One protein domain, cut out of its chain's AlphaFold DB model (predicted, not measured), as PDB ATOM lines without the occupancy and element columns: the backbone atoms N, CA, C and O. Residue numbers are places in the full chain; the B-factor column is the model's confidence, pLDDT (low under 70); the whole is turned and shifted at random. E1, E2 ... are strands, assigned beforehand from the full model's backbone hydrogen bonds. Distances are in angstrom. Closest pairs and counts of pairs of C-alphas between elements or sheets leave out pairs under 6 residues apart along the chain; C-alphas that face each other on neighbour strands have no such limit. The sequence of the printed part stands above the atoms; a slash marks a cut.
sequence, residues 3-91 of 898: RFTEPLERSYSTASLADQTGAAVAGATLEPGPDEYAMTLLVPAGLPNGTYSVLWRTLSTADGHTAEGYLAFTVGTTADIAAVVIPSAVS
ATOM      1  N   ARG A   3     176.894 216.877 156.385       73.44
ATOM      2  CA  ARG A   3     176.066 217.008 155.171       73.44
ATOM      3  C   ARG A   3     176.900 217.561 154.015       73.44
ATOM      4  O   ARG A   3     177.726 218.450 154.217       73.44
ATOM      5  N   PHE A   4     176.681 217.030 152.819       71.12
ATOM      6  CA  PHE A   4     177.461 217.305 151.617       71.12
ATOM      7  C   PHE A   4     176.559 217.795 150.487       71.12
ATOM      8  O   PHE A   4     175.354 217.572 150.484       71.12
ATOM      9  N   THR A   5     177.153 218.469 149.507       64.50
ATOM     10  CA  THR A   5     176.445 218.967 148.316       64.50
ATOM     11  C   THR A   5     176.228 217.892 147.253       64.50
ATOM     12  O   THR A   5     175.547 218.134 146.263       64.50
ATOM     13  N   GLU A   6     176.820 216.711 147.432       70.44
ATOM     14  CA  GLU A   6     176.732 215.589 146.505       70.44
ATOM     15  C   GLU A   6     176.374 214.299 147.249       70.44
ATOM     16  O   GLU A   6     176.773 214.132 148.407       70.44
ATOM     17  N   PRO A   7     175.647 213.375 146.596       75.31
ATOM     18  CA  PRO A   7     175.244 212.128 147.220       75.31
ATOM     19  C   PRO A   7     176.456 211.218 147.464       75.31
ATOM     20  O   PRO A   7     177.312 211.043 146.595       75.31
ATOM     21  N   LEU A   8     176.512 210.601 148.636       81.81
ATOM     22  CA  LEU A   8     177.628 209.833 149.170       81.81
ATOM     23  C   LEU A   8     177.533 208.348 148.836       81.81
ATOM     24  O   LEU A   8     176.503 207.701 149.025       81.81
ATOM     25  N   GLU A   9     178.656 207.766 148.419       84.19
ATOM     26  CA  GLU A   9     178.816 206.319 148.336       84.19
ATOM     27  C   GLU A   9     179.036 205.801 149.757       84.19
ATOM     28  O   GLU A   9     180.134 205.918 150.310       84.19
ATOM     29  N   ARG A  10     177.969 205.297 150.384       80.38
ATOM     30  CA  ARG A  10     177.933 204.968 151.821       80.38
ATOM     31  C   ARG A  10     178.937 203.889 152.216       80.38
ATOM     32  O   ARG A  10     179.494 203.948 153.303       80.38
ATOM     33  N   SER A  11     179.186 202.925 151.331       73.00
ATOM     34  CA  SER A  11     180.148 201.833 151.548       73.00
ATOM     35  C   SER A  11     181.605 202.312 151.587       73.00
ATOM     36  O   SER A  11     182.488 201.575 152.022       73.00
ATOM     37  N   TYR A  12     181.859 203.535 151.124       76.44
ATOM     38  CA  TYR A  12     183.198 204.068 150.928       76.44
ATOM     39  C   TYR A  12     183.457 205.373 151.691       76.44
ATOM     40  O   TYR A  12     184.595 205.679 152.057       76.44
ATOM     41  N   SER A  13     182.411 206.156 151.926       83.50
ATOM     42  CA  SER A  13     182.502 207.376 152.713       83.50
ATOM     43  C   SER A  13     182.736 207.005 154.173       83.50
ATOM     44  O   SER A  13     182.046 206.157 154.730       83.50
ATOM     45  N   THR A  14     183.750 207.607 154.783       83.81
ATOM     46  CA  THR A  14     184.195 207.297 156.140       83.81
ATOM     47  C   THR A  14     184.267 208.569 156.968       83.81
ATOM     48  O   THR A  14     184.646 209.631 156.470       83.81
ATOM     49  N   ALA A  15     183.945 208.452 158.252       85.69
ATOM     50  CA  ALA A  15     184.316 209.437 159.250       85.69
ATOM     51  C   ALA A  15     184.877 208.719 160.478       85.69
ATOM     52  O   ALA A  15     184.452 207.614 160.813       85.69
ATOM     53  N   SER A  16     185.851 209.340 161.129       85.56
ATOM     54  CA  SER A  16     186.493 208.818 162.332       85.56
ATOM     55  C   SER A  16     186.775 209.953 163.304       85.56
ATOM     56  O   SER A  16     186.906 211.106 162.895       85.56
ATOM     57  N   LEU A  17     186.847 209.628 164.592       86.75
ATOM     58  CA  LEU A  17     187.162 210.585 165.644       86.75
ATOM     59  C   LEU A  17     188.635 210.456 166.032       86.75
ATOM     60  O   LEU A  17     189.114 209.346 166.265       86.75
ATOM     61  N   ALA A  18     189.335 211.580 166.128       82.00
ATOM     62  CA  ALA A  18     190.704 211.674 166.616       82.00
ATOM     63  C   ALA A  18     190.796 212.656 167.793       82.00
ATOM     64  O   ALA A  18     190.022 213.612 167.864       82.00
ATOM     65  N   ASP A  19     191.723 212.414 168.718       81.81
ATOM     66  CA  ASP A  19     192.027 213.325 169.825       81.81
ATOM     67  C   ASP A  19     193.003 214.441 169.401       81.81
ATOM     68  O   ASP A  19     193.478 214.487 168.265       81.81
ATOM     69  N   GLN A  20     193.333 215.338 170.332       72.06
ATOM     70  CA  GLN A  20     194.280 216.441 170.128       72.06
ATOM     71  C   GLN A  20     195.678 216.010 169.640       72.06
ATOM     72  O   GLN A  20     196.387 216.802 169.021       72.06
ATOM     73  N   THR A  21     196.084 214.756 169.869       72.06
ATOM     74  CA  THR A  21     197.365 214.202 169.399       72.06
ATOM     75  C   THR A  21     197.272 213.562 168.011       72.06
ATOM     76  O   THR A  21     198.287 213.122 167.467       72.06
ATOM     77  N   GLY A  22     196.072 213.523 167.424       68.12
ATOM     78  CA  GLY A  22     195.783 212.853 166.160       68.12
ATOM     79  C   GLY A  22     195.577 211.345 166.301       68.12
ATOM     80  O   GLY A  22     195.492 210.644 165.289       68.12
ATOM     81  N   ALA A  23     195.505 210.823 167.530       79.50
ATOM     82  CA  ALA A  23     195.251 209.411 167.776       79.50
ATOM     83  C   ALA A  23     193.753 209.107 167.654       79.50
ATOM     84  O   ALA A  23     192.910 209.884 168.099       79.50
ATOM     85  N   ALA A  24     193.409 207.969 167.045       83.25
ATOM     86  CA  ALA A  24     192.018 207.562 166.876       83.25
ATOM     87  C   ALA A  24     191.346 207.299 168.235       83.25
ATOM     88  O   ALA A  24     191.854 206.527 169.051       83.25
ATOM     89  N   VAL A  25     190.176 207.900 168.451       86.38
ATOM     90  CA  VAL A  25     189.359 207.701 169.650       86.38
ATOM     91  C   VAL A  25     188.472 206.476 169.449       86.38
ATOM     92  O   VAL A  25     187.652 206.416 168.532       86.38
ATOM     93  N   ALA A  26     188.641 205.479 170.315       84.44
ATOM     94  CA  ALA A  26     187.872 204.244 170.254       84.44
ATOM     95  C   ALA A  26     186.392 204.466 170.615       84.44
ATOM     96  O   ALA A  26     186.059 205.305 171.448       84.44
ATOM     97  N   GLY A  27     185.509 203.667 170.011       82.12
ATOM     98  CA  GLY A  27     184.069 203.677 170.290       82.12
ATOM     99  C   GLY A  27     183.247 204.634 169.426       82.12
ATOM    100  O   GLY A  27     182.026 204.594 169.510       82.12
ATOM    101  N   ALA A  28     183.881 205.470 168.595       86.12
ATOM    102  CA  ALA A  28     183.159 206.248 167.595       86.12
ATOM    103  C   ALA A  28     182.710 205.331 166.448       86.12
ATOM    104  O   ALA A  28     183.534 204.620 165.865       86.12
ATOM    105  N   THR A  29     181.419 205.337 166.120       86.69
ATOM    106  CA  THR A  29     180.845 204.479 165.073       86.69
ATOM    107  C   THR A  29     180.179 205.313 163.997       86.69
ATOM    108  O   THR A  29     179.387 206.207 164.284       86.69
ATOM    109  N   LEU A  30     180.514 205.025 162.742       87.75
ATOM    110  CA  LEU A  30     179.870 205.648 161.596       87.75
ATOM    111  C   LEU A  30     178.553 204.934 161.291       87.75
ATOM    112  O   LEU A  30     178.534 203.718 161.106       87.75
ATOM    113  N   GLU A  31     177.487 205.711 161.173       85.94
ATOM    114  CA  GLU A  31     176.172 205.271 160.735       85.94
ATOM    115  C   GLU A  31     175.762 205.988 159.438       85.94
ATOM    116  O   GLU A  31     176.230 207.103 159.156       85.94
ATOM    117  N   PRO A  32     174.889 205.365 158.622       79.75
ATOM    118  CA  PRO A  32     174.272 206.043 157.492       79.75
ATOM    119  C   PRO A  32     173.595 207.339 157.948       79.75
ATOM    120  O   PRO A  32     172.921 207.363 158.976       79.75
ATOM    121  N   GLY A  33     173.772 208.420 157.188       77.75
ATOM    122  CA  GLY A  33     173.026 209.647 157.439       77.75
ATOM    123  C   GLY A  33     171.552 209.521 157.038       77.75
ATOM    124  O   GLY A  33     171.167 208.534 156.400       77.75
ATOM    125  N   PRO A  34     170.736 210.531 157.388       71.12
ATOM    126  CA  PRO A  34     169.294 210.542 157.125       71.12
ATOM    127  C   PRO A  34     168.943 210.408 155.636       71.12
ATOM    128  O   PRO A  34     167.935 209.805 155.288       71.12
ATOM    129  N   ASP A  35     169.797 210.909 154.742       75.81
ATOM    130  CA  ASP A  35     169.599 210.862 153.295       75.81
ATOM    131  C   ASP A  35     170.878 210.417 152.557       75.81
ATOM    132  O   ASP A  35     171.833 209.897 153.146       75.81
ATOM    133  N   GLU A  36     170.880 210.512 151.227       75.00
ATOM    134  CA  GLU A  36     172.060 210.198 150.416       75.00
ATOM    135  C   GLU A  36     173.163 211.265 150.524       75.00
ATOM    136  O   GLU A  36     174.288 210.984 150.141       75.00
ATOM    137  N   TYR A  37     172.897 212.446 151.085       76.88
ATOM    138  CA  TYR A  37     173.830 213.578 151.178       76.88
ATOM    139  C   TYR A  37     174.506 213.685 152.549       76.88
ATOM    140  O   TYR A  37     175.311 214.592 152.767       76.88
ATOM    141  N   ALA A  38     174.198 212.789 153.486       77.81
ATOM    142  CA  ALA A  38     174.659 212.889 154.861       77.81
ATOM    143  C   ALA A  38     175.300 211.598 155.390       77.81
ATOM    144  O   ALA A  38     174.978 210.484 154.973       77.81
ATOM    145  N   MET A  39     176.190 211.754 156.373       87.19
ATOM    146  CA  MET A  39     176.686 210.657 157.208       87.19
ATOM    147  C   MET A  39     176.778 211.072 158.677       87.19
ATOM    148  O   MET A  39     177.078 212.229 158.994       87.19
ATOM    149  N   THR A  40     176.533 210.130 159.584       89.12
ATOM    150  CA  THR A  40     176.442 210.405 161.022       89.12
ATOM    151  C   THR A  40     177.542 209.660 161.761       89.12
ATOM    152  O   THR A  40     177.600 208.439 161.726       89.12
ATOM    153  N   LEU A  41     178.429 210.388 162.441       90.81
ATOM    154  CA  LEU A  41     179.404 209.787 163.349       90.81
ATOM    155  C   LEU A  41     178.842 209.838 164.772       90.81
ATOM    156  O   LEU A  41     178.700 210.926 165.331       90.81
ATOM    157  N   LEU A  42     178.535 208.678 165.347       89.88
ATOM    158  CA  LEU A  42     178.185 208.562 166.756       89.88
ATOM    159  C   LEU A  42     179.449 208.710 167.597       89.88
ATOM    160  O   LEU A  42     180.425 207.978 167.426       89.88
ATOM    161  N   VAL A  43     179.424 209.682 168.500       88.94
ATOM    162  CA  VAL A  43     180.535 210.005 169.392       88.94
ATOM    163  C   VAL A  43     180.332 209.276 170.731       88.94
ATOM    164  O   VAL A  43     179.209 209.274 171.238       88.94
ATOM    165  N   PRO A  44     181.375 208.661 171.328       88.19
ATOM    166  CA  PRO A  44     181.253 207.966 172.609       88.19
ATOM    167  C   PRO A  44     180.702 208.857 173.727       88.19
ATOM    168  O   PRO A  44     181.118 210.006 173.882       88.19
ATOM    169  N   ALA A  45     179.828 208.301 174.569       81.94
ATOM    170  CA  ALA A  45     179.401 208.971 175.792       81.94
ATOM    171  C   ALA A  45     180.580 209.085 176.779       81.94
ATOM    172  O   ALA A  45     181.289 208.109 177.023       81.94
ATOM    173  N   GLY A  46     180.769 210.270 177.367       83.75
ATOM    174  CA  GLY A  46     181.800 210.503 178.385       83.75
ATOM    175  C   GLY A  46     183.205 210.779 177.840       83.75
ATOM    176  O   GLY A  46     184.183 210.389 178.478       83.75
ATOM    177  N   LEU A  47     183.323 211.442 176.683       88.25
ATOM    178  CA  LEU A  47     184.609 211.972 176.224       88.25
ATOM    179  C   LEU A  47     185.264 212.845 177.315       88.25
ATOM    180  O   LEU A  47     184.596 213.732 177.854       88.25
ATOM    181  N   PRO A  48     186.555 212.634 177.633       89.94
ATOM    182  CA  PRO A  48     187.311 213.544 178.488       89.94
ATOM    183  C   PRO A  48     187.301 214.978 177.949       89.94
ATOM    184  O   PRO A  48     187.205 215.182 176.737       89.94
ATOM    185  N   ASN A  49     187.480 215.961 178.833       86.88
ATOM    186  CA  ASN A  49     187.694 217.338 178.399       86.88
ATOM    187  C   ASN A  49     188.936 217.429 177.500       86.88
ATOM    188  O   ASN A  49     189.975 216.842 177.813       86.88
ATOM    189  N   GLY A  50     188.819 218.158 176.394       76.25
ATOM    190  CA  GLY A  50     189.872 218.302 175.396       76.25
ATOM    191  C   GLY A  50     189.322 218.569 173.999       76.25
ATOM    192  O   GLY A  50     188.106 218.574 173.773       76.25
ATOM    193  N   THR A  51     190.229 218.787 173.049       72.31
ATOM    194  CA  THR A  51     189.878 219.038 171.648       72.31
ATOM    195  C   THR A  51     189.960 217.755 170.832       72.31
ATOM    196  O   THR A  51     190.919 216.989 170.914       72.31
ATOM    197  N   TYR A  52     188.940 217.541 170.012       78.88
ATOM    198  CA  TYR A  52     188.771 216.385 169.149       78.88
ATOM    199  C   TYR A  52     188.595 216.828 167.702       78.88
ATOM    200  O   TYR A  52     188.259 217.976 167.409       78.88
ATOM    201  N   SER A  53     188.809 215.907 166.770       75.38
ATOM    202  CA  SER A  53     188.564 216.132 165.351       75.38
ATOM    203  C   SER A  53     187.848 214.965 164.703       75.38
ATOM    204  O   SER A  53     188.265 213.815 164.801       75.38
ATOM    205  N   VAL A  54     186.772 215.287 163.996       78.94
ATOM    206  CA  VAL A  54     186.084 214.398 163.070       78.94
ATOM    207  C   VAL A  54     186.820 214.461 161.741       78.94
ATOM    208  O   VAL A  54     186.703 215.439 161.009       78.94
ATOM    209  N   LEU A  55     187.588 213.426 161.429       77.31
ATOM    210  CA  LEU A  55     188.251 213.260 160.139       77.31
ATOM    211  C   LEU A  55     187.272 212.577 159.191       77.31
ATOM    212  O   LEU A  55     186.737 211.525 159.540       77.31
ATOM    213  N   TRP A  56     187.049 213.133 158.004       80.94
ATOM    214  CA  TRP A  56     186.104 212.584 157.039       80.94
ATOM    215  C   TRP A  56     186.701 212.454 155.640       80.94
ATOM    216  O   TRP A  56     187.550 213.231 155.205       80.94
ATOM    217  N   ARG A  57     186.216 211.451 154.911       77.94
ATOM    218  CA  ARG A  57     186.479 211.243 153.490       77.94
ATOM    219  C   ARG A  57     185.207 210.750 152.827       77.94
ATOM    220  O   ARG A  57     184.554 209.850 153.338       77.94
ATOM    221  N   THR A  58     184.880 211.296 151.670       79.88
ATOM    222  CA  THR A  58     183.683 210.952 150.911       79.88
ATOM    223  C   THR A  58     184.028 210.559 149.485       79.88
ATOM    224  O   THR A  58     185.072 210.936 148.947       79.88
ATOM    225  N   LEU A  59     183.147 209.774 148.870       78.88
ATOM    226  CA  LEU A  59     183.121 209.521 147.431       78.88
ATOM    227  C   LEU A  59     181.727 209.851 146.932       78.88
ATOM    228  O   LEU A  59     180.752 209.310 147.442       78.88
ATOM    229  N   SER A  60     181.646 210.711 145.928       79.62
ATOM    230  CA  SER A  60     180.387 211.042 145.279       79.62
ATOM    231  C   SER A  60     179.872 209.854 144.469       79.62
ATOM    232  O   SER A  60     180.582 209.324 143.609       79.62
ATOM    233  N   THR A  61     178.620 209.444 144.684       77.31
ATOM    234  CA  THR A  61     177.943 208.509 143.771       77.31
ATOM    235  C   THR A  61     177.587 209.175 142.448       77.31
ATOM    236  O   THR A  61     177.276 208.465 141.488       77.31
ATOM    237  N   ALA A  62     177.595 210.510 142.373       70.44
ATOM    238  CA  ALA A  62     177.169 211.246 141.197       70.44
ATOM    239  C   ALA A  62     178.240 211.289 140.107       70.44
ATOM    240  O   ALA A  62     177.932 210.964 138.960       70.44
ATOM    241  N   ASP A  63     179.473 211.659 140.447       68.50
ATOM    242  CA  ASP A  63     180.567 211.824 139.482       68.50
ATOM    243  C   ASP A  63     181.820 210.984 139.809       68.50
ATOM    244  O   ASP A  63     182.745 210.878 138.994       68.50
ATOM    245  N   GLY A  64     181.830 210.318 140.969       69.75
ATOM    246  CA  GLY A  64     182.934 209.484 141.423       69.75
ATOM    247  C   GLY A  64     184.140 210.263 141.951       69.75
ATOM    248  O   GLY A  64     185.214 209.672 142.072       69.75
ATOM    249  N   HIS A  65     184.038 211.561 142.247       72.88
ATOM    250  CA  HIS A  65     185.126 212.288 142.896       72.88
ATOM    251  C   HIS A  65     185.179 212.018 144.398       72.88
ATOM    252  O   HIS A  65     184.167 211.839 145.072       72.88
ATOM    253  N   THR A  66     186.403 211.966 144.915       70.94
ATOM    254  CA  THR A  66     186.670 211.838 146.345       70.94
ATOM    255  C   THR A  66     186.937 213.210 146.942       70.94
ATOM    256  O   THR A  66     187.760 213.946 146.388       70.94
ATOM    257  N   ALA A  67     186.325 213.513 148.081       69.50
ATOM    258  CA  ALA A  67     186.653 214.679 148.898       69.50
ATOM    259  C   ALA A  67     187.107 214.222 150.288       69.50
ATOM    260  O   ALA A  67     186.737 213.146 150.753       69.50
ATOM    261  N   GLU A  68     187.941 215.013 150.948       71.88
ATOM    262  CA  GLU A  68     188.408 214.730 152.302       71.88
ATOM    263  C   GLU A  68     188.582 216.024 153.082       71.88
ATOM    264  O   GLU A  68     188.829 217.081 152.503       71.88
ATOM    265  N   GLY A  69     188.447 215.927 154.397       68.25
ATOM    266  CA  GLY A  69     188.592 217.059 155.288       68.25
ATOM    267  C   GLY A  69     188.430 216.644 156.738       68.25
ATOM    268  O   GLY A  69     188.432 215.460 157.082       68.25
ATOM    269  N   TYR A  70     188.311 217.636 157.608       67.62
ATOM    270  CA  TYR A  70     188.062 217.396 159.016       67.62
ATOM    271  C   TYR A  70     187.307 218.557 159.660       67.62
ATOM    272  O   TYR A  70     187.269 219.661 159.122       67.62
ATOM    273  N   LEU A  71     186.694 218.281 160.806       67.19
ATOM    274  CA  LEU A  71     185.973 219.233 161.641       67.19
ATOM    275  C   LEU A  71     186.460 219.076 163.084       67.19
ATOM    276  O   LEU A  71     186.365 217.978 163.628       67.19
ATOM    277  N   ALA A  72     186.960 220.138 163.711       64.25
ATOM    278  CA  ALA A  72     187.382 220.100 165.110       64.25
ATOM    279  C   ALA A  72     186.282 220.606 166.057       64.25
ATOM    280  O   ALA A  72     185.516 221.502 165.707       64.25
ATOM    281  N   PHE A  73     186.215 220.048 167.265       67.06
ATOM    282  CA  PHE A  73     185.338 220.517 168.343       67.06
ATOM    283  C   PHE A  73     185.988 220.264 169.709       67.06
ATOM    284  O   PHE A  73     186.869 219.416 169.831       67.06
ATOM    285  N   THR A  74     185.557 220.985 170.745       68.81
ATOM    286  CA  THR A  74     186.089 220.832 172.110       68.81
ATOM    287  C   THR A  74     184.990 220.367 173.056       68.81
ATOM    288  O   THR A  74     183.869 220.867 173.005       68.81
ATOM    289  N   VAL A  75     185.321 219.411 173.921       79.62
ATOM    290  CA  VAL A  75     184.487 218.985 175.049       79.62
ATOM    291  C   VAL A  75     185.058 219.629 176.311       79.62
ATOM    292  O   VAL A  75     186.255 219.517 176.559       79.62
ATOM    293  N   GLY A  76     184.225 220.307 177.100       80.62
ATOM    294  CA  GLY A  76     184.653 221.006 178.316       80.62
ATOM    295  C   GLY A  76     184.520 222.525 178.203       80.62
ATOM    296  O   GLY A  76     183.516 223.035 177.711       80.62
ATOM    297  N   THR A  77     185.511 223.250 178.714       66.50
ATOM    298  CA  THR A  77     185.538 224.718 178.776       66.50
ATOM    299  C   THR A  77     186.545 225.306 177.787       66.50
ATOM    300  O   THR A  77     187.332 224.592 177.172       66.50
ATOM    301  N   THR A  78     186.583 226.633 177.660       47.69
ATOM    302  CA  THR A  78     187.584 227.324 176.828       47.69
ATOM    303  C   THR A  78     189.029 227.080 177.275       47.69
ATOM    304  O   THR A  78     189.940 227.227 176.468       47.69
ATOM    305  N   ALA A  79     189.255 226.674 178.531       52.56
ATOM    306  CA  ALA A  79     190.578 226.300 179.031       52.56
ATOM    307  C   ALA A  79     191.070 224.941 178.499       52.56
ATOM    308  O   ALA A  79     192.263 224.660 178.573       52.56
ATOM    309  N   ASP A  80     190.165 224.116 177.963       55.06
ATOM    310  CA  ASP A  80     190.448 222.770 177.454       55.06
ATOM    311  C   ASP A  80     190.732 222.758 175.937       55.06
ATOM    312  O   ASP A  80     190.951 221.697 175.352       55.06
ATOM    313  N   ILE A  81     190.729 223.932 175.291       51.38
ATOM    314  CA  ILE A  81     191.045 224.080 173.867       51.38
ATOM    315  C   ILE A  81     192.538 223.807 173.652       51.38
ATOM    316  O   ILE A  81     193.399 224.502 174.195       51.38
ATOM    317  N   ALA A  82     192.846 222.814 172.820       54.72
ATOM    318  CA  ALA A  82     194.195 222.411 172.454       54.72
ATOM    319  C   ALA A  82     194.367 222.338 170.930       54.72
ATOM    320  O   ALA A  82     193.443 222.020 170.181       54.72
ATOM    321  N   ALA A  83     195.587 222.604 170.467       53.03
ATOM    322  CA  ALA A  83     195.953 222.489 169.062       53.03
ATOM    323  C   ALA A  83     195.878 221.013 168.610       53.03
ATOM    324  O   ALA A  83     196.476 220.146 169.247       53.03
ATOM    325  N   VAL A  84     195.160 220.726 167.516       54.28
ATOM    326  CA  VAL A  84     194.971 219.352 167.017       54.28
ATOM    327  C   VAL A  84     196.035 218.978 165.991       54.28
ATOM    328  O   VAL A  84     196.220 219.669 164.989       54.28
ATOM    329  N   VAL A  85     196.683 217.830 166.187       58.69
ATOM    330  CA  VAL A  85     197.520 217.195 165.161       58.69
ATOM    331  C   VAL A  85     196.629 216.438 164.173       58.69
ATOM    332  O   VAL A  85     196.008 215.438 164.524       58.69
ATOM    333  N   ILE A  86     196.573 216.878 162.916       55.88
ATOM    334  CA  ILE A  86     195.795 216.181 161.880       55.88
ATOM    335  C   ILE A  86     196.672 215.099 161.251       55.88
ATOM    336  O   ILE A  86     197.784 215.402 160.802       55.88
ATOM    337  N   PRO A  87     196.197 213.846 161.155       54.12
ATOM    338  CA  PRO A  87     196.950 212.795 160.490       54.12
ATOM    339  C   PRO A  87     197.268 213.163 159.039       54.12
ATOM    340  O   PRO A  87     196.396 213.600 158.286       54.12
ATOM    341  N   SER A  88     198.499 212.881 158.598       49.16
ATOM    342  CA  SER A  88     198.953 213.128 157.217       49.16
ATOM    343  C   SER A  88     198.099 212.429 156.140       49.16
ATOM    344  O   SER A  88     198.203 212.734 154.953       49.16
ATOM    345  N   ALA A  89     197.237 211.489 156.550       47.56
ATOM    346  CA  ALA A  89     196.265 210.786 155.718       47.56
ATOM    347  C   ALA A  89     195.120 211.673 155.184       47.56
ATOM    348  O   ALA A  89     194.456 211.247 154.243       47.56
ATOM    349  N   VAL A  90     194.904 212.870 155.749       49.16
ATOM    350  CA  VAL A  90     193.912 213.875 155.292       49.16
ATOM    351  C   VAL A  90     194.575 214.973 154.430       49.16
ATOM    352  O   VAL A  90     193.921 215.875 153.926       49.16
ATOM    353  N   SER A  91     195.900 214.914 154.229       44.75
ATOM    354  CA  SER A  91     196.692 215.980 153.589       44.75
ATOM    355  C   SER A  91     196.877 215.840 152.066       44.75
ATOM    356  O   SER A  91     197.823 216.410 151.519       44.75
TER     357      SER A  91
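AT A GLANCE: This is residues 3 to 91 of the 898 residues of the protein "C-type cytochrome" of Euzebyales bacterium (UniProt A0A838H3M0). With little regular structure, this is a small sandwich: a long twisted sheet, E1 E4 E5, with the short hairpin E2 E3 over part of one face. The 89 printed residues include no named helix and five strands, E1 to E5, holding 35 residues: all strand, both sheets antiparallel. It is compact, radius of gyration of the C-alphas 13.8 A, with spans of 43 by 27 by 21 A.

HOW THE PARTS SIT: Start at inner strand E4, residues 50 to 59. It forms an antiparallel hairpin with E5, residues 66 to 75; N 54 and O 71 are 2.7 A apart. E1, residues 14 to 19, is its other antiparallel neighbour, with N 16 and O 55 at 2.8 A. Face to face with this sheet, 9.8 A centre to centre where they face, is the hairpin of E2, residues 29 to 32, and E3, residues 38 to 42; N 31 and O 40 are 2.8 A apart. The closest C-alphas of E1 and E2 are Ala 15 and Leu 30, 6.3 A.

IN THESE COORDINATES: Find E1 beginning at C-alpha 14 (184.195, 207.297, 156.140); E4 runs 30.1 A, and E5 29.7 A to C-alpha 75 (184.487, 218.985, 175.049).

THE WHOLE: The printed part has no cut and no long link. Look for pLDDT under 70 at 26 residues, among them 77 to 91.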